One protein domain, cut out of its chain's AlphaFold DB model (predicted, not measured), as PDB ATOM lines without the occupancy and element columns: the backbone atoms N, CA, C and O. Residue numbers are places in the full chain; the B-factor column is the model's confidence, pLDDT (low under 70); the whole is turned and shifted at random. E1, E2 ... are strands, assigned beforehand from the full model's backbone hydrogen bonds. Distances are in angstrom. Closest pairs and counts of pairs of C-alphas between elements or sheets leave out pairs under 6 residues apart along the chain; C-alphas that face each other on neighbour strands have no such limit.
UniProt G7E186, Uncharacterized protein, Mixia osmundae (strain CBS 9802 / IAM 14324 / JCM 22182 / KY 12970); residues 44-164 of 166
ATOM      1  N   CYS A  44      88.598 213.964 156.338       95.94
ATOM      2  CA  CYS A  44      89.611 213.559 157.306       95.94
ATOM      3  C   CYS A  44      90.319 212.278 156.855       95.94
ATOM      4  O   CYS A  44      89.789 211.480 156.080       95.94
ATOM      5  N   GLY A  45      91.518 212.066 157.383       95.31
ATOM      6  CA  GLY A  45      92.287 210.853 157.184       95.31
ATOM      7  C   GLY A  45      93.156 210.519 158.386       95.31
ATOM      8  O   GLY A  45      93.536 211.386 159.177       95.31
ATOM      9  N   ILE A  46      93.463 209.233 158.508       95.56
ATOM     10  CA  ILE A  46      94.292 208.675 159.567       95.56
ATOM     11  C   ILE A  46      95.374 207.784 158.969       95.56
ATOM     12  O   ILE A  46      95.122 206.988 158.064       95.56
ATOM     13  N   GLN A  47      96.578 207.900 159.515       95.88
ATOM     14  CA  GLN A  47      97.667 206.972 159.261       95.88
ATOM     15  C   GLN A  47      98.058 206.309 160.577       95.88
ATOM     16  O   GLN A  47      98.428 207.004 161.516       95.88
ATOM     17  N   ILE A  48      97.978 204.983 160.650       92.19
ATOM     18  CA  ILE A  48      98.270 204.192 161.849       92.19
ATOM     19  C   ILE A  48      99.446 203.267 161.548       92.19
ATOM     20  O   ILE A  48      99.363 202.428 160.648       92.19
ATOM     21  N   ALA A  49     100.515 203.374 162.334       91.75
ATOM     22  CA  ALA A  49     101.593 202.393 162.376       91.75
ATOM     23  C   ALA A  49     101.105 201.158 163.150       91.75
ATOM     24  O   ALA A  49     101.346 201.007 164.346       91.75
ATOM     25  N   TYR A  50     100.322 200.315 162.476       85.25
ATOM     26  CA  TYR A  50      99.576 199.232 163.108       85.25
ATOM     27  C   TYR A  50     100.495 198.168 163.726       85.25
ATOM     28  O   TYR A  50     100.246 197.709 164.844       85.25
ATOM     29  N   ASN A  51     101.551 197.787 163.002       86.56
ATOM     30  CA  ASN A  51     102.685 197.005 163.494       86.56
ATOM     31  C   ASN A  51     103.953 197.358 162.682       86.56
ATOM     32  O   ASN A  51     103.966 198.352 161.961       86.56
ATOM     33  N   THR A  52     105.022 196.566 162.805       80.75
ATOM     34  CA  THR A  52     106.298 196.790 162.098       80.75
ATOM     35  C   THR A  52     106.192 196.741 160.575       80.75
ATOM     36  O   THR A  52     106.989 197.385 159.901       80.75
ATOM     37  N   ASP A  53     105.211 196.014 160.043       84.50
ATOM     38  CA  ASP A  53     105.107 195.678 158.619       84.50
ATOM     39  C   ASP A  53     103.834 196.235 157.965       84.50
ATOM     40  O   ASP A  53     103.687 196.218 156.744       84.50
ATOM     41  N   VAL A  54     102.893 196.735 158.769       84.88
ATOM     42  CA  VAL A  54     101.573 197.189 158.337       84.88
ATOM     43  C   VAL A  54     101.358 198.622 158.788       84.88
ATOM     44  O   VAL A  54     101.303 198.929 159.980       84.88
ATOM     45  N   THR A  55     101.163 199.494 157.804       90.25
ATOM     46  CA  THR A  55     100.656 200.851 157.995       90.25
ATOM     47  C   THR A  55      99.269 200.943 157.380       90.25
ATOM     48  O   THR A  55      99.098 200.654 156.197       90.25
ATOM     49  N   LEU A  56      98.280 201.349 158.174       91.38
ATOM     50  CA  LEU A  56      96.940 201.641 157.673       91.38
ATOM     51  C   LEU A  56      96.869 203.122 157.332       91.38
ATOM     52  O   LEU A  56      97.081 203.951 158.210       91.38
ATOM     53  N   ALA A  57      96.575 203.445 156.079       93.69
ATOM     54  CA  ALA A  57      96.311 204.805 155.633       93.69
ATOM     55  C   ALA A  57      94.885 204.852 155.091       93.69
ATOM     56  O   ALA A  57      94.568 204.194 154.100       93.69
ATOM     57  N   LEU A  58      94.017 205.580 155.783       94.75
ATOM     58  CA  LEU A  58      92.591 205.634 155.501       94.75
ATOM     59  C   LEU A  58      92.136 207.079 155.437       94.75
ATOM     60  O   LEU A  58      92.698 207.956 156.089       94.75
ATOM     61  N   GLN A  59      91.099 207.306 154.649       94.56
ATOM     62  CA  GLN A  59      90.522 208.620 154.449       94.56
ATOM     63  C   GLN A  59      89.037 208.499 154.168       94.56
ATOM     64  O   GLN A  59      88.592 207.494 153.613       94.56
ATOM     65  N   TRP A  60      88.289 209.528 154.538       94.75
ATOM     66  CA  TRP A  60      86.856 209.592 154.306       94.75
ATOM     67  C   TRP A  60      86.395 211.048 154.180       94.75
ATOM     68  O   TRP A  60      86.864 211.926 154.918       94.75
ATOM     69  N   PRO A  61      85.457 211.328 153.263       95.12
ATOM     70  CA  PRO A  61      84.693 212.560 153.304       95.12
ATOM     71  C   PRO A  61      83.727 212.553 154.497       95.12
ATOM     72  O   PRO A  61      83.260 211.509 154.961       95.12
ATOM     73  N   LEU A  62      83.405 213.742 154.991       95.38
ATOM     74  CA  LEU A  62      82.431 213.950 156.054       95.38
ATOM     75  C   LEU A  62      81.678 215.259 155.829       95.38
ATOM     76  O   LEU A  62      82.140 216.155 155.124       95.38
ATOM     77  N   ARG A  63      80.493 215.365 156.419       96.25
ATOM     78  CA  ARG A  63      79.637 216.547 156.340       96.25
ATOM     79  C   ARG A  63      79.118 216.898 157.720       96.25
ATOM     80  O   ARG A  63      78.617 216.039 158.434       96.25
ATOM     81  N   TRP A  64      79.204 218.171 158.081       96.31
ATOM     82  CA  TRP A  64      78.625 218.667 159.321       96.31
ATOM     83  C   TRP A  64      77.132 218.956 159.163       96.31
ATOM     84  O   TRP A  64      76.731 219.753 158.311       96.31
ATOM     85  N   ASP A  65      76.320 218.334 160.011       95.94
ATOM     86  CA  ASP A  65      74.908 218.644 160.194       95.94
ATOM     87  C   ASP A  65      74.786 219.655 161.343       95.94
ATOM     88  O   ASP A  65      74.973 219.322 162.517       95.94
ATOM     89  N   LYS A  66      74.504 220.915 160.989       92.12
ATOM     90  CA  LYS A  66      74.389 222.017 161.954       92.12
ATOM     91  C   LYS A  66      73.204 221.850 162.894       92.12
ATOM     92  O   LYS A  66      73.301 222.280 164.036       92.12
ATOM     93  N   ASP A  67      72.123 221.232 162.432       92.50
ATOM     94  CA  ASP A  67      70.903 221.084 163.222       92.50
ATOM     95  C   ASP A  67      71.072 219.977 164.268       92.50
ATOM     96  O   ASP A  67      70.550 220.069 165.378       92.50
ATOM     97  N   LYS A  68      71.846 218.939 163.931       91.75
ATOM     98  CA  LYS A  68      72.154 217.821 164.835       91.75
ATOM     99  C   LYS A  68      73.442 217.993 165.637       91.75
ATOM    100  O   LYS A  68      73.714 217.169 166.506       91.75
ATOM    101  N   HIS A  69      74.237 219.022 165.341       91.19
ATOM    102  CA  HIS A  69      75.602 219.187 165.852       91.19
ATOM    103  C   HIS A  69      76.432 217.896 165.726       91.19
ATOM    104  O   HIS A  69      77.081 217.442 166.672       91.19
ATOM    105  N   SER A  70      76.373 217.272 164.548       95.88
ATOM    106  CA  SER A  70      76.976 215.963 164.312       95.88
ATOM    107  C   SER A  70      77.619 215.862 162.939       95.88
ATOM    108  O   SER A  70      77.137 216.461 161.978       95.88
ATOM    109  N   TYR A  71      78.644 215.025 162.826       97.44
ATOM    110  CA  TYR A  71      79.192 214.646 161.534       97.44
ATOM    111  C   TYR A  71      78.458 213.449 160.939       97.44
ATOM    112  O   TYR A  71      78.208 212.448 161.606       97.44
ATOM    113  N   GLU A  72      78.165 213.549 159.652       96.75
ATOM    114  CA  GLU A  72      77.823 212.434 158.785       96.75
ATOM    115  C   GLU A  72      79.082 212.008 158.033       96.75
ATOM    116  O   GLU A  72      79.719 212.824 157.365       96.75
ATOM    117  N   ILE A  73      79.445 210.734 158.144       96.75
ATOM    118  CA  ILE A  73      80.577 210.162 157.418       96.75
ATOM    119  C   ILE A  73      80.063 209.597 156.099       96.75
ATOM    120  O   ILE A  73      79.070 208.868 156.071       96.75
ATOM    121  N   ILE A  74      80.727 209.952 155.004       95.69
ATOM    122  CA  ILE A  74      80.373 209.468 153.674       95.69
ATOM    123  C   ILE A  74      81.210 208.219 153.412       95.69
ATOM    124  O   ILE A  74      82.427 208.295 153.249       95.69
ATOM    125  N   ASN A  75      80.551 207.061 153.388       95.88
ATOM    126  CA  ASN A  75      81.208 205.783 153.123       95.88
ATOM    127  C   ASN A  75      81.589 205.693 151.643       95.88
ATOM    128  O   ASN A  75      80.730 205.517 150.778       95.88
ATOM    129  N   GLU A  76      82.881 205.834 151.366       92.12
ATOM    130  CA  GLU A  76      83.461 205.783 150.029       92.12
ATOM    131  C   GLU A  76      84.802 205.033 150.049       92.12
ATOM    132  O   GLU A  76      85.550 205.049 151.033       92.12
ATOM    133  N   GLY A  77      85.126 204.388 148.926       92.50
ATOM    134  CA  GLY A  77      86.395 203.698 148.740       92.50
ATOM    135  C   GLY A  77      86.537 202.521 149.699       92.50
ATOM    136  O   GLY A  77      85.723 201.602 149.685       92.50
ATOM    137  N   ALA A  78      87.589 202.547 150.521       94.75
ATOM    138  CA  ALA A  78      87.870 201.480 151.476       94.75
ATOM    139  C   ALA A  78      86.913 201.475 152.681       94.75
ATOM    140  O   ALA A  78      86.763 200.448 153.338       94.75
ATOM    141  N   VAL A  79      86.274 202.609 152.987       96.69
ATOM    142  CA  VAL A  79      85.322 202.737 154.096       96.69
ATOM    143  C   VAL A  79      83.938 202.316 153.616       96.69
ATOM    144  O   VAL A  79      83.341 202.975 152.769       96.69
ATOM    145  N   THR A  80      83.409 201.228 154.174       97.38
ATOM    146  CA  THR A  80      82.092 200.690 153.791       97.38
ATOM    147  C   THR A  80      81.045 200.848 154.887       97.38
ATOM    148  O   THR A  80      79.847 200.785 154.606       97.38
ATOM    149  N   TRP A  81      81.477 201.089 156.124       97.88
ATOM    150  CA  TRP A  81      80.603 201.335 157.257       97.88
ATOM    151  C   TRP A  81      81.199 202.380 158.196       97.88
ATOM    152  O   TRP A  81      82.413 202.442 158.409       97.88
ATOM    153  N   SER A  82      80.316 203.167 158.799       97.94
ATOM    154  CA  SER A  82      80.677 204.182 159.775       97.94
ATOM    155  C   SER A  82      79.565 204.368 160.796       97.94
ATOM    156  O   SER A  82      78.383 204.329 160.439       97.94
ATOM    157  N   HIS A  83      79.933 204.701 162.024       97.75
ATOM    158  CA  HIS A  83      79.008 205.191 163.033       97.75
ATOM    159  C   HIS A  83      79.617 206.383 163.766       97.75
ATOM    160  O   HIS A  83      80.765 206.330 164.199       97.75
ATOM    161  N   TYR A  84      78.841 207.456 163.900       97.25
ATOM    162  CA  TYR A  84      79.235 208.649 164.636       97.25
ATOM    163  C   TYR A  84      78.245 208.894 165.775       97.25
ATOM    164  O   TYR A  84      77.045 209.048 165.537       97.25
ATOM    165  N   ASP A  85      78.762 208.941 166.999       95.56
ATOM    166  CA  ASP A  85      78.028 209.315 168.206       95.56
ATOM    167  C   ASP A  85      78.461 210.741 168.603       95.56
ATOM    168  O   ASP A  85      79.633 210.929 168.950       95.56
ATOM    169  N   PRO A  86      77.587 211.761 168.493       93.69
ATOM    170  CA  PRO A  86      77.944 213.151 168.767       93.69
ATOM    171  C   PRO A  86      78.331 213.388 170.235       93.69
ATOM    172  O   PRO A  86      77.961 212.609 171.118       93.69
ATOM    173  N   PRO A  87      79.058 214.486 170.528       90.69
ATOM    174  CA  PRO A  87      79.366 214.830 171.907       90.69
ATOM    175  C   PRO A  87      78.072 215.174 172.656       90.69
ATOM    176  O   PRO A  87      77.126 215.722 172.088       90.69
ATOM    177  N   GLY A  88      78.024 214.874 173.951       88.19
ATOM    178  CA  GLY A  88      76.807 215.084 174.728       88.19
ATOM    179  C   GLY A  88      76.972 214.832 176.216       88.19
ATOM    180  O   GLY A  88      78.073 214.618 176.719       88.19
ATOM    181  N   LEU A  89      75.852 214.860 176.937       85.31
ATOM    182  CA  LEU A  89      75.801 214.516 178.354       85.31
ATOM    183  C   LEU A  89      75.319 213.075 178.512       85.31
ATOM    184  O   LEU A  89      74.180 212.759 178.172       85.31
ATOM    185  N   LYS A  90      76.162 212.209 179.078       83.19
ATOM    186  CA  LYS A  90      75.772 210.860 179.507       83.19
ATOM    187  C   LYS A  90      75.944 210.761 181.015       83.19
ATOM    188  O   LYS A  90      77.031 210.979 181.539       83.19
ATOM    189  N   ASN A  91      74.852 210.461 181.719       86.88
ATOM    190  CA  ASN A  91      74.828 210.334 183.182       86.88
ATOM    191  C   ASN A  91      75.429 211.548 183.925       86.88
ATOM    192  O   ASN A  91      76.108 211.386 184.931       86.88
ATOM    193  N   GLY A  92      75.208 212.765 183.415       85.50
ATOM    194  CA  GLY A  92      75.719 214.002 184.023       85.50
ATOM    195  C   GLY A  92      77.179 214.340 183.700       85.50
ATOM    196  O   GLY A  92      77.661 215.381 184.139       85.50
ATOM    197  N   HIS A  93      77.868 213.519 182.906       85.31
ATOM    198  CA  HIS A  93      79.231 213.777 182.448       85.31
ATOM    199  C   HIS A  93      79.250 214.138 180.963       85.31
ATOM    200  O   HIS A  93      78.516 213.550 180.164       85.31
ATOM    201  N   ILE A  94      80.104 215.096 180.597       84.25
ATOM    202  CA  ILE A  94      80.388 215.395 179.192       84.25
ATOM    203  C   ILE A  94      81.154 214.209 178.616       84.25
ATOM    204  O   ILE A  94      82.196 213.819 179.144       84.25
ATOM    205  N   VAL A  95      80.625 213.643 177.538       89.25
ATOM    206  CA  VAL A  95      81.305 212.634 176.734       89.25
ATOM    207  C   VAL A  95      81.705 213.240 175.399       89.25
ATOM    208  O   VAL A  95      80.934 213.965 174.768       89.25
ATOM    209  N   ASN A  96      82.932 212.936 174.990       93.75
ATOM    210  CA  ASN A  96      83.442 213.276 173.670       93.75
ATOM    211  C   ASN A  96      82.697 212.485 172.591       93.75
ATOM    212  O   ASN A  96      82.093 211.444 172.874       93.75
ATOM    213  N   ALA A  97      82.771 212.977 171.359       95.94
ATOM    214  CA  ALA A  97      82.209 212.270 170.226       95.94
ATOM    215  C   ALA A  97      82.979 210.968 169.986       95.94
ATOM    216  O   ALA A  97      84.184 210.902 170.237       95.94
ATOM    217  N   ASN A  98      82.301 209.952 169.469       97.25
ATOM    218  CA  ASN A  98      82.946 208.715 169.052       97.25
ATOM    219  C   ASN A  98      82.707 208.474 167.567       97.25
ATOM    220  O   ASN A  98      81.621 208.735 167.053       97.25
ATOM    221  N   LEU A  99      83.725 207.957 166.893       98.00
ATOM    222  CA  LEU A  99      83.694 207.648 165.476       98.00
ATOM    223  C   LEU A  99      84.218 206.230 165.263       98.00
ATOM    224  O   LEU A  99      85.392 205.947 165.500       98.00
ATOM    225  N   GLU A 100      83.341 205.349 164.807       98.00
ATOM    226  CA  GLU A 100      83.687 204.015 164.337       98.00
ATOM    227  C   GLU A 100      83.704 204.002 162.813       98.00
ATOM    228  O   GLU A 100      82.788 204.517 162.171       98.00
ATOM    229  N   ILE A 101      84.748 203.413 162.235       97.50
ATOM    230  CA  ILE A 101      84.916 203.276 160.790       97.50
ATOM    231  C   ILE A 101      85.422 201.876 160.499       97.50
ATOM    232  O   ILE A 101      86.417 201.435 161.075       97.50
ATOM    233  N   ALA A 102      84.761 201.193 159.574       97.94
ATOM    234  CA  ALA A 102      85.148 199.867 159.139       97.94
ATOM    235  C   ALA A 102      85.047 199.725 157.620       97.94
ATOM    236  O   ALA A 102      84.304 200.441 156.940       97.94
ATOM    237  N   GLY A 103      85.792 198.762 157.092       97.44
ATOM    238  CA  GLY A 103      85.687 198.405 155.690       97.44
ATOM    239  C   GLY A 103      86.757 197.441 155.212       97.44
ATOM    240  O   GLY A 103      87.274 196.628 155.981       97.44
ATOM    241  N   GLU A 104      87.042 197.506 153.916       96.56
ATOM    242  CA  GLU A 104      87.885 196.555 153.196       96.56
ATOM    243  C   GLU A 104      88.842 197.305 152.260       96.56
ATOM    244  O   GLU A 104      88.433 198.173 151.490       96.56
ATOM    245  N   LEU A 105      90.129 196.972 152.327       93.38
ATOM    246  CA  LEU A 105      91.158 197.477 151.419       93.38
ATOM    247  C   LEU A 105      91.109 196.735 150.073       93.38
ATOM    248  O   LEU A 105      90.614 195.613 149.985       93.38
ATOM    249  N   GLU A 106      91.738 197.289 149.033       90.94
ATOM    250  CA  GLU A 106      91.846 196.634 147.713       90.94
ATOM    251  C   GLU A 106      92.459 195.223 147.782       90.94
ATOM    252  O   GLU A 106      92.117 194.344 146.993       90.94
ATOM    253  N   THR A 107      93.316 194.974 148.776       90.88
ATOM    254  CA  THR A 107      93.934 193.670 149.053       90.88
ATOM    255  C   THR A 107      92.996 192.664 149.731       90.88
ATOM    256  O   THR A 107      93.465 191.612 150.159       90.88
ATOM    257  N   LYS A 108      91.701 192.979 149.876       92.31
ATOM    258  CA  LYS A 108      90.690 192.180 150.598       92.31
ATOM    259  C   LYS A 108      90.921 192.043 152.100       92.31
ATOM    260  O   LYS A 108      90.268 191.242 152.762       92.31
ATOM    261  N   ASN A 109      91.824 192.853 152.644       94.31
ATOM    262  CA  ASN A 109      92.038 192.921 154.079       94.31
ATOM    263  C   ASN A 109      91.009 193.855 154.713       94.31
ATOM    264  O   ASN A 109      90.741 194.931 154.179       94.31
ATOM    265  N   THR A 110      90.456 193.467 155.855       96.81
ATOM    266  CA  THR A 110      89.454 194.257 156.572       96.81
ATOM    267  C   THR A 110      90.091 195.120 157.649       96.81
ATOM    268  O   THR A 110      91.135 194.779 158.211       96.81
ATOM    269  N   PHE A 111      89.453 196.241 157.966       96.31
ATOM    270  CA  PHE A 111      89.847 197.094 159.080       96.31
ATOM    271  C   PHE A 111      88.629 197.546 159.889       96.31
ATOM    272  O   PHE A 111      87.520 197.646 159.369       96.31
ATOM    273  N   ASP A 112      88.872 197.830 161.164       96.69
ATOM    274  CA  ASP A 112      87.927 198.430 162.109       96.69
ATOM    275  C   ASP A 112      88.710 199.401 162.991       96.69
ATOM    276  O   ASP A 112      89.730 199.032 163.584       96.69
ATOM    277  N   ILE A 113      88.266 200.650 163.042       96.56
ATOM    278  CA  ILE A 113      88.895 201.716 163.812       96.56
ATOM    279  C   ILE A 113      87.839 202.382 164.673       96.56
ATOM    280  O   ILE A 113      86.761 202.726 164.197       96.56
ATOM    281  N   TYR A 114      88.202 202.615 165.930       96.81
ATOM    282  CA  TYR A 114      87.420 203.391 166.872       96.81
ATOM    283  C   TYR A 114      88.223 204.594 167.353       96.81
ATOM    284  O   TYR A 114      89.305 204.440 167.932       96.81
ATOM    285  N   LEU A 115      87.681 205.781 167.111       97.31
ATOM    286  CA  LEU A 115      88.242 207.064 167.500       97.31
ATOM    287  C   LEU A 115      87.329 207.747 168.510       97.31
ATOM    288  O   LEU A 115      86.105 207.681 168.409       97.31
ATOM    289  N   GLN A 116      87.941 208.477 169.429       97.12
ATOM    290  CA  GLN A 116      87.273 209.476 170.243       97.12
ATOM    291  C   GLN A 116      87.699 210.862 169.752       97.12
ATOM    292  O   GLN A 116      88.881 211.093 169.505       97.12
ATOM    293  N   LEU A 117      86.751 211.775 169.575       96.69
ATOM    294  CA  LEU A 117      86.986 213.097 169.005       96.69
ATOM    295  C   LEU A 117      86.512 214.188 169.965       96.69
ATOM    296  O   LEU A 117      85.393 214.147 170.480       96.69
ATOM    297  N   VAL A 118      87.345 215.210 170.150       95.25
ATOM    298  CA  VAL A 118      86.933 216.470 170.775       95.25
ATOM    299  C   VAL A 118      86.431 217.374 169.661       95.25
ATOM    300  O   VAL A 118      87.221 217.829 168.836       95.25
ATOM    301  N   VAL A 119      85.120 217.603 169.616       94.44
ATOM    302  CA  VAL A 119      84.465 218.388 168.562       94.44
ATOM    303  C   VAL A 119      83.767 219.588 169.187       94.44
ATOM    304  O   VAL A 119      82.955 219.437 170.100       94.44
ATOM    305  N   ALA A 120      84.100 220.781 168.707       92.56
ATOM    306  CA  ALA A 120      83.478 222.024 169.128       92.56
ATOM    307  C   ALA A 120      82.073 222.197 168.509       92.56
ATOM    308  O   ALA A 120      81.751 221.563 167.502       92.56
ATOM    309  N   PRO A 121      81.216 223.076 169.069       91.00
ATOM    310  CA  PRO A 121      79.843 223.264 168.584       91.00
ATOM    311  C   PRO A 121      79.715 223.740 167.129       91.00
ATOM    312  O   PRO A 121      78.649 223.583 166.530       91.00
ATOM    313  N   ASP A 122      80.769 224.339 166.569       92.38
ATOM    314  CA  ASP A 122      80.844 224.802 165.180       92.38
ATOM    315  C   ASP A 122      81.319 223.715 164.199       92.38
ATOM    316  O   ASP A 122      81.379 223.963 162.993       92.38
ATOM    317  N   GLY A 123      81.621 222.517 164.704       93.50
ATOM    318  CA  GLY A 123      82.153 221.396 163.945       93.50
ATOM    319  C   GLY A 123      83.677 221.295 163.976       93.50
ATOM    320  O   GLY A 123      84.205 220.314 163.461       93.50
ATOM    321  N   ASP A 124      84.414 222.225 164.585       95.19
ATOM    322  CA  ASP A 124      85.875 222.116 164.623       95.19
ATOM    323  C   ASP A 124      86.313 220.896 165.452       95.19
ATOM    324  O   ASP A 124      86.012 220.772 166.640       95.19
ATOM    325  N   ILE A 125      87.016 219.965 164.811       95.44
ATOM    326  CA  ILE A 125      87.664 218.822 165.460       95.44
ATOM    327  C   ILE A 125      88.988 219.306 166.059       95.44
ATOM    328  O   ILE A 125      89.938 219.605 165.343       95.44
ATOM    329  N   GLN A 126      89.048 219.365 167.385       94.31
ATOM    330  CA  GLN A 126      90.150 219.957 168.148       94.31
ATOM    331  C   GLN A 126      91.140 218.928 168.684       94.31
ATOM    332  O   GLN A 126      92.262 219.281 169.044       94.31
ATOM    333  N   GLY A 127      90.725 217.666 168.761       94.69
ATOM    334  CA  GLY A 127      91.541 216.584 169.284       94.69
ATOM    335  C   GLY A 127      91.011 215.223 168.860       94.69
ATOM    336  O   GLY A 127      89.816 215.063 168.603       94.69
ATOM    337  N   VAL A 128      91.907 214.245 168.811       96.44
ATOM    338  CA  VAL A 128      91.595 212.854 168.477       96.44
ATOM    339  C   VAL A 128      92.291 211.899 169.445       96.44
ATOM    340  O   VAL A 128      93.413 212.140 169.874       96.44
ATOM    341  N   GLY A 129      91.621 210.805 169.780       95.62
ATOM    342  CA  GLY A 129      92.176 209.669 170.500       95.62
ATOM    343  C   GLY A 129      91.896 208.389 169.722       95.62
ATOM    344  O   GLY A 129      90.739 208.071 169.450       95.62
ATOM    345  N   LEU A 130      92.936 207.634 169.363       95.12
ATOM    346  CA  LEU A 130      92.772 206.291 168.807       95.12
ATOM    347  C   LEU A 130      92.476 205.306 169.941       95.12
ATOM    348  O   LEU A 130      93.359 204.966 170.725       95.12
ATOM    349  N   VAL A 131      91.230 204.839 170.019       94.06
ATOM    350  CA  VAL A 131      90.769 203.928 171.077       94.06
ATOM    351  C   VAL A 131      90.994 202.470 170.685       94.06
ATOM    352  O   VAL A 131      91.375 201.645 171.516       94.06
ATOM    353  N   ARG A 132      90.754 202.129 169.415       93.44
ATOM    354  CA  ARG A 132      90.965 200.778 168.879       93.44
ATOM    355  C   ARG A 132      91.347 200.839 167.409       93.44
ATOM    356  O   ARG A 132      90.755 201.592 166.647       93.44
ATOM    357  N   ALA A 133      92.267 199.970 167.011       94.38
ATOM    358  CA  ALA A 133      92.496 199.615 165.619       94.38
ATOM    359  C   ALA A 133      92.568 198.093 165.499       94.38
ATOM    360  O   ALA A 133      93.263 197.434 166.283       94.38
ATOM    361  N   SER A 134      91.870 197.550 164.509       94.12
ATOM    362  CA  SER A 134      91.918 196.143 164.136       94.12
ATOM    363  C   SER A 134      92.176 196.002 162.640       94.12
ATOM    364  O   SER A 134      91.663 196.781 161.838       94.12
ATOM    365  N   TYR A 135      92.949 194.985 162.276       94.38
ATOM    366  CA  TYR A 135      93.270 194.616 160.904       94.38
ATOM    367  C   TYR A 135      93.078 193.111 160.728       94.38
ATOM    368  O   TYR A 135      93.640 192.321 161.489       94.38
ATOM    369  N   ASN A 136      92.255 192.707 159.759       94.12
ATOM    370  CA  ASN A 136      91.830 191.319 159.553       94.12
ATOM    371  C   ASN A 136      91.266 190.662 160.826       94.12
ATOM    372  O   ASN A 136      91.553 189.506 161.131       94.12
ATOM    373  N   GLY A 137      90.499 191.424 161.613       91.06
ATOM    374  CA  GLY A 137      89.917 190.971 162.884       91.06
ATOM    375  C   GLY A 137      90.911 190.814 164.043       91.06
ATOM    376  O   GLY A 137      90.497 190.568 165.175       91.06
ATOM    377  N   VAL A 138      92.211 190.992 163.801       91.94
ATOM    378  CA  VAL A 138      93.241 191.039 164.844       91.94
ATOM    379  C   VAL A 138      93.317 192.471 165.366       91.94
ATOM    380  O   VAL A 138      93.156 193.396 164.584       91.94
ATOM    381  N   ARG A 139      93.532 192.678 166.669       89.75
ATOM    382  CA  ARG A 139      93.777 194.018 167.243       89.75
ATOM    383  C   ARG A 139      95.252 194.391 167.141       89.75
ATOM    384  O   ARG A 139      96.099 193.496 167.126       89.75
ATOM    385  N   SER A 140      95.560 195.691 167.122       84.69
ATOM    386  CA  SER A 140      96.960 196.134 167.134       84.69
ATOM    387  C   SER A 140      97.708 195.497 168.316       84.69
ATOM    388  O   SER A 140      97.193 195.501 169.437       84.69
ATOM    389  N   PRO A 141      98.905 194.927 168.085       79.56
ATOM    390  CA  PRO A 141      99.717 194.345 169.151       79.56
ATOM    391  C   PRO A 141     100.300 195.414 170.087       79.56
ATOM    392  O   PRO A 141     100.737 195.088 171.189       79.56
ATOM    393  N   GLN A 142     100.324 196.680 169.662       80.62
ATOM    394  CA  GLN A 142     100.734 197.799 170.501       80.62
ATOM    395  C   GLN A 142      99.525 198.329 171.270       80.62
ATOM    396  O   GLN A 142      98.456 198.529 170.699       80.62
ATOM    397  N   LEU A 143      99.709 198.602 172.567       73.44
ATOM    398  CA  LEU A 143      98.653 199.183 173.402       73.44
ATOM    399  C   LEU A 143      98.232 200.575 172.894       73.44
ATOM    400  O   LEU A 143      97.060 200.927 172.973       73.44
ATOM    401  N   HIS A 144      99.185 201.325 172.326       77.94
ATOM    402  CA  HIS A 144      98.978 202.630 171.700       77.94
ATOM    403  C   HIS A 144      99.809 202.715 170.412       77.94
ATOM    404  O   HIS A 144     100.954 203.174 170.463       77.94
ATOM    405  N   PRO A 145      99.301 202.226 169.266       85.00
ATOM    406  CA  PRO A 145     100.027 202.357 168.012       85.00
ATOM    407  C   PRO A 145     100.194 203.837 167.662       85.00
ATOM    408  O   PRO A 145      99.272 204.634 167.843       85.00
ATOM    409  N   GLY A 146     101.371 204.205 167.156       88.75
ATOM    410  CA  GLY A 146     101.613 205.561 166.673       88.75
ATOM    411  C   GLY A 146     100.665 205.894 165.522       88.75
ATOM    412  O   GLY A 146     100.472 205.075 164.619       88.75
ATOM    413  N   TYR A 147     100.070 207.086 165.539       93.31
ATOM    414  CA  TYR A 147      99.173 207.521 164.476       93.31
ATOM    415  C   TYR A 147      99.254 209.027 164.225       93.31
ATOM    416  O   TYR A 147      99.630 209.804 165.101       93.31
ATOM    417  N   GLY A 148      98.892 209.426 163.008       94.19
ATOM    418  CA  GLY A 148      98.643 210.811 162.625       94.19
ATOM    419  C   GLY A 148      97.211 210.964 162.124       94.19
ATOM    420  O   GLY A 148      96.705 210.080 161.435       94.19
ATOM    421  N   PHE A 149      96.568 212.080 162.462       95.31
ATOM    422  CA  PHE A 149      95.215 212.412 162.022       95.31
ATOM    423  C   PHE A 149      95.196 213.808 161.413       95.31
ATOM    424  O   PHE A 149      95.747 214.755 161.981       95.31
ATOM    425  N   GLN A 150      94.576 213.934 160.247       95.19
ATOM    426  CA  GLN A 150      94.507 215.194 159.523       95.19
ATOM    427  C   GLN A 150      93.112 215.409 158.966       95.19
ATOM    428  O   GLN A 150      92.475 214.460 158.518       95.19
ATOM    429  N   CYS A 151      92.676 216.662 158.929       94.62
ATOM    430  CA  CYS A 151      91.419 217.049 158.306       94.62
ATOM    431  C   CYS A 151      91.600 218.256 157.381       94.62
ATOM    432  O   CYS A 151      92.601 218.969 157.455       94.62
ATOM    433  N   SER A 152      90.645 218.450 156.478       93.94
ATOM    434  CA  SER A 152      90.591 219.554 155.520       93.94
ATOM    435  C   SER A 152      89.148 220.032 155.378       93.94
ATOM    436  O   SER A 152      88.228 219.221 155.260       93.94
ATOM    437  N   ASP A 153      88.953 221.345 155.412       91.69
ATOM    438  CA  ASP A 153      87.708 222.047 155.068       91.69
ATOM    439  C   ASP A 153      87.599 222.325 153.558       91.69
ATOM    440  O   ASP A 153      86.529 222.644 153.041       91.69
ATOM    441  N   ASP A 154      88.715 222.183 152.844       84.62
ATOM    442  CA  ASP A 154      88.808 222.283 151.395       84.62
ATOM    443  C   ASP A 154      88.489 220.927 150.731       84.62
ATOM    444  O   ASP A 154      89.202 219.945 150.992       84.62
ATOM    445  N   PRO A 155      87.488 220.856 149.827       71.25
ATOM    446  CA  PRO A 155      87.171 219.652 149.057       71.25
ATOM    447  C   PRO A 155      88.328 219.132 148.195       71.25
ATOM    448  O   PRO A 155      88.400 217.937 147.920       71.25
ATOM    449  N   THR A 156      89.246 220.009 147.773       78.38
ATOM    450  CA  THR A 156      90.448 219.628 147.012       78.38
ATOM    451  C   THR A 156      91.594 219.150 147.904       78.38
ATOM    452  O   THR A 156      92.622 218.707 147.400       78.38
ATOM    453  N   GLN A 157      91.409 219.197 149.231       82.75
ATOM    454  CA  GLN A 157      92.360 218.733 150.243       82.75
ATOM    455  C   GLN A 157      93.726 219.432 150.185       82.75
ATOM    456  O   GLN A 157      94.730 218.883 150.646       82.75
ATOM    457  N   THR A 158      93.778 220.652 149.642       79.88
ATOM    458  CA  THR A 158      95.023 221.421 149.529       79.88
ATOM    459  C   THR A 158      95.465 221.956 150.896       79.88
ATOM    460  O   THR A 158      96.654 222.151 151.146       79.88
ATOM    461  N   ASN A 159      94.515 222.167 151.812       83.19
ATOM    462  CA  ASN A 159      94.751 222.723 153.142       83.19
ATOM    463  C   ASN A 159      94.458 221.704 154.243       83.19
ATOM    464  O   ASN A 159      93.435 221.767 154.916       83.19
ATOM    465  N   LYS A 160      95.398 220.783 154.464       87.56
ATOM    466  CA  LYS A 160      95.308 219.827 155.571       87.56
ATOM    467  C   LYS A 160      95.799 220.449 156.876       87.56
ATOM    468  O   LYS A 160      96.826 221.132 156.913       87.56
ATOM    469  N   VAL A 161      95.072 220.184 157.952       90.00
ATOM    470  CA  VAL A 161      95.416 220.539 159.328       90.00
ATOM    471  C   VAL A 161      95.636 219.248 160.101       90.00
ATOM    472  O   VAL A 161      94.784 218.363 160.094       90.00
ATOM    473  N   THR A 162      96.784 219.135 160.763       93.00
ATOM    474  CA  THR A 162      97.030 218.041 161.706       93.00
ATOM    475  C   THR A 162      96.250 218.302 162.984       93.00
ATOM    476  O   THR A 162      96.427 219.347 163.613       93.00
ATOM    477  N   ILE A 163      95.415 217.345 163.371       92.88
ATOM    478  CA  ILE A 163      94.663 217.399 164.621       92.88
ATOM    479  C   ILE A 163      95.517 216.743 165.712       92.88
ATOM    480  O   ILE A 163      96.040 215.646 165.489       92.88
ATOM    481  N   PRO A 164      95.697 217.384 166.877       91.44
ATOM    482  CA  PRO A 164      96.529 216.832 167.935       91.44
ATOM    483  C   PRO A 164      95.894 215.586 168.567       91.44
ATOM    484  O   PRO A 164      94.679 215.511 168.763       91.44
TER     485      PRO A 164
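Overview. This is residues 44 to 164 of the 166 residues of an uncharacterized protein of Mixia osmundae (strain CBS 9802 / IAM 14324 / JCM 22182 / KY 12970) (UniProt G7E186). Two twisted four-stranded sheets lie face to face as a sandwich, their strands crossed at 50 degrees, and they come close along both edges, E3 by E4 and E9 by E10, like a flattened barrel not fully closed. A small hairpin, E5 and E6, makes an arm whose residues 89 to 94 stick out, and the last stretch folds back along E10. The 121 printed residues hold ten named strands, E1 to E10 in order, and no named helix: the class is all strand. The sheets run E3 E2 E1 E10 and E4 E7 E8 E9, both antiparallel. The whole is compact, with a radius of gyration of the C-alphas of 14.4 A and spans of 40 by 37 by 24 A.

Along the chain. Find C-alpha 44 at (89.611, 213.559, 157.306); there E1, residues 44 to 49, begins. E2, residues 55 to 65, covers 31.4 A, and E3 is residues 70 to 73. Next come E4, residues 79 to 85, E5, residues 88 to 90, and E6, residues 93 to 95. E7, residues 97 to 104, covers 23.9 A; E8, residues 110 to 119, 27.4 A; E9, residues 125 to 135, 25.3 A, with a bend of 59 degrees at residue 131. E10, residues 147 to 152, ends at C-alpha 152 at (90.591, 219.554, 155.520).

Arrangement. Look first at E1, E2 and E3, a meander, each strand the antiparallel neighbour of the one before. N 46 and O 58, 2.8 A, join E1 to E2 within hydrogen-bond range, and N 63 and O 72, 2.8 A, join E2 to E3. E2 is staggered: residues 55 to 60 pair with E1, residues 62 to 65 with E3. E10 is an edge strand beside E1, with N 45 and O 150 at 2.8 A. In the other sheet N 83 and O 100, 2.9 A, join E4 to E7. The meander E7 E8 E9 shows N 99 and O 115 at 2.8 A, then N 116 and O 129 at 2.8 A. Between the sheets, the closest C-alphas of E3 and E4 are those of Ile 73 and Ser 82, 6.4 A; those of E9 and E10 are Val 128 and Phe 149, 7.4 A. E8 and E10 are apart. In the hairpin E5 and E6, N 90 and O 93 are 2.9 A apart.

Size, cuts and confidence. The C-alphas farthest apart are those of Gly 92 and Thr 107, 44.4 A. The printed part has no cut. The link E9 to E10, 11 residues, is long; the others are tight. Residues 153 to 164 hold no named element, but residues 161 to 162 pair antiparallel with 150 to 151 of E10. The mean pLDDT of the printed part is 92.1, and no printed residue is under 70.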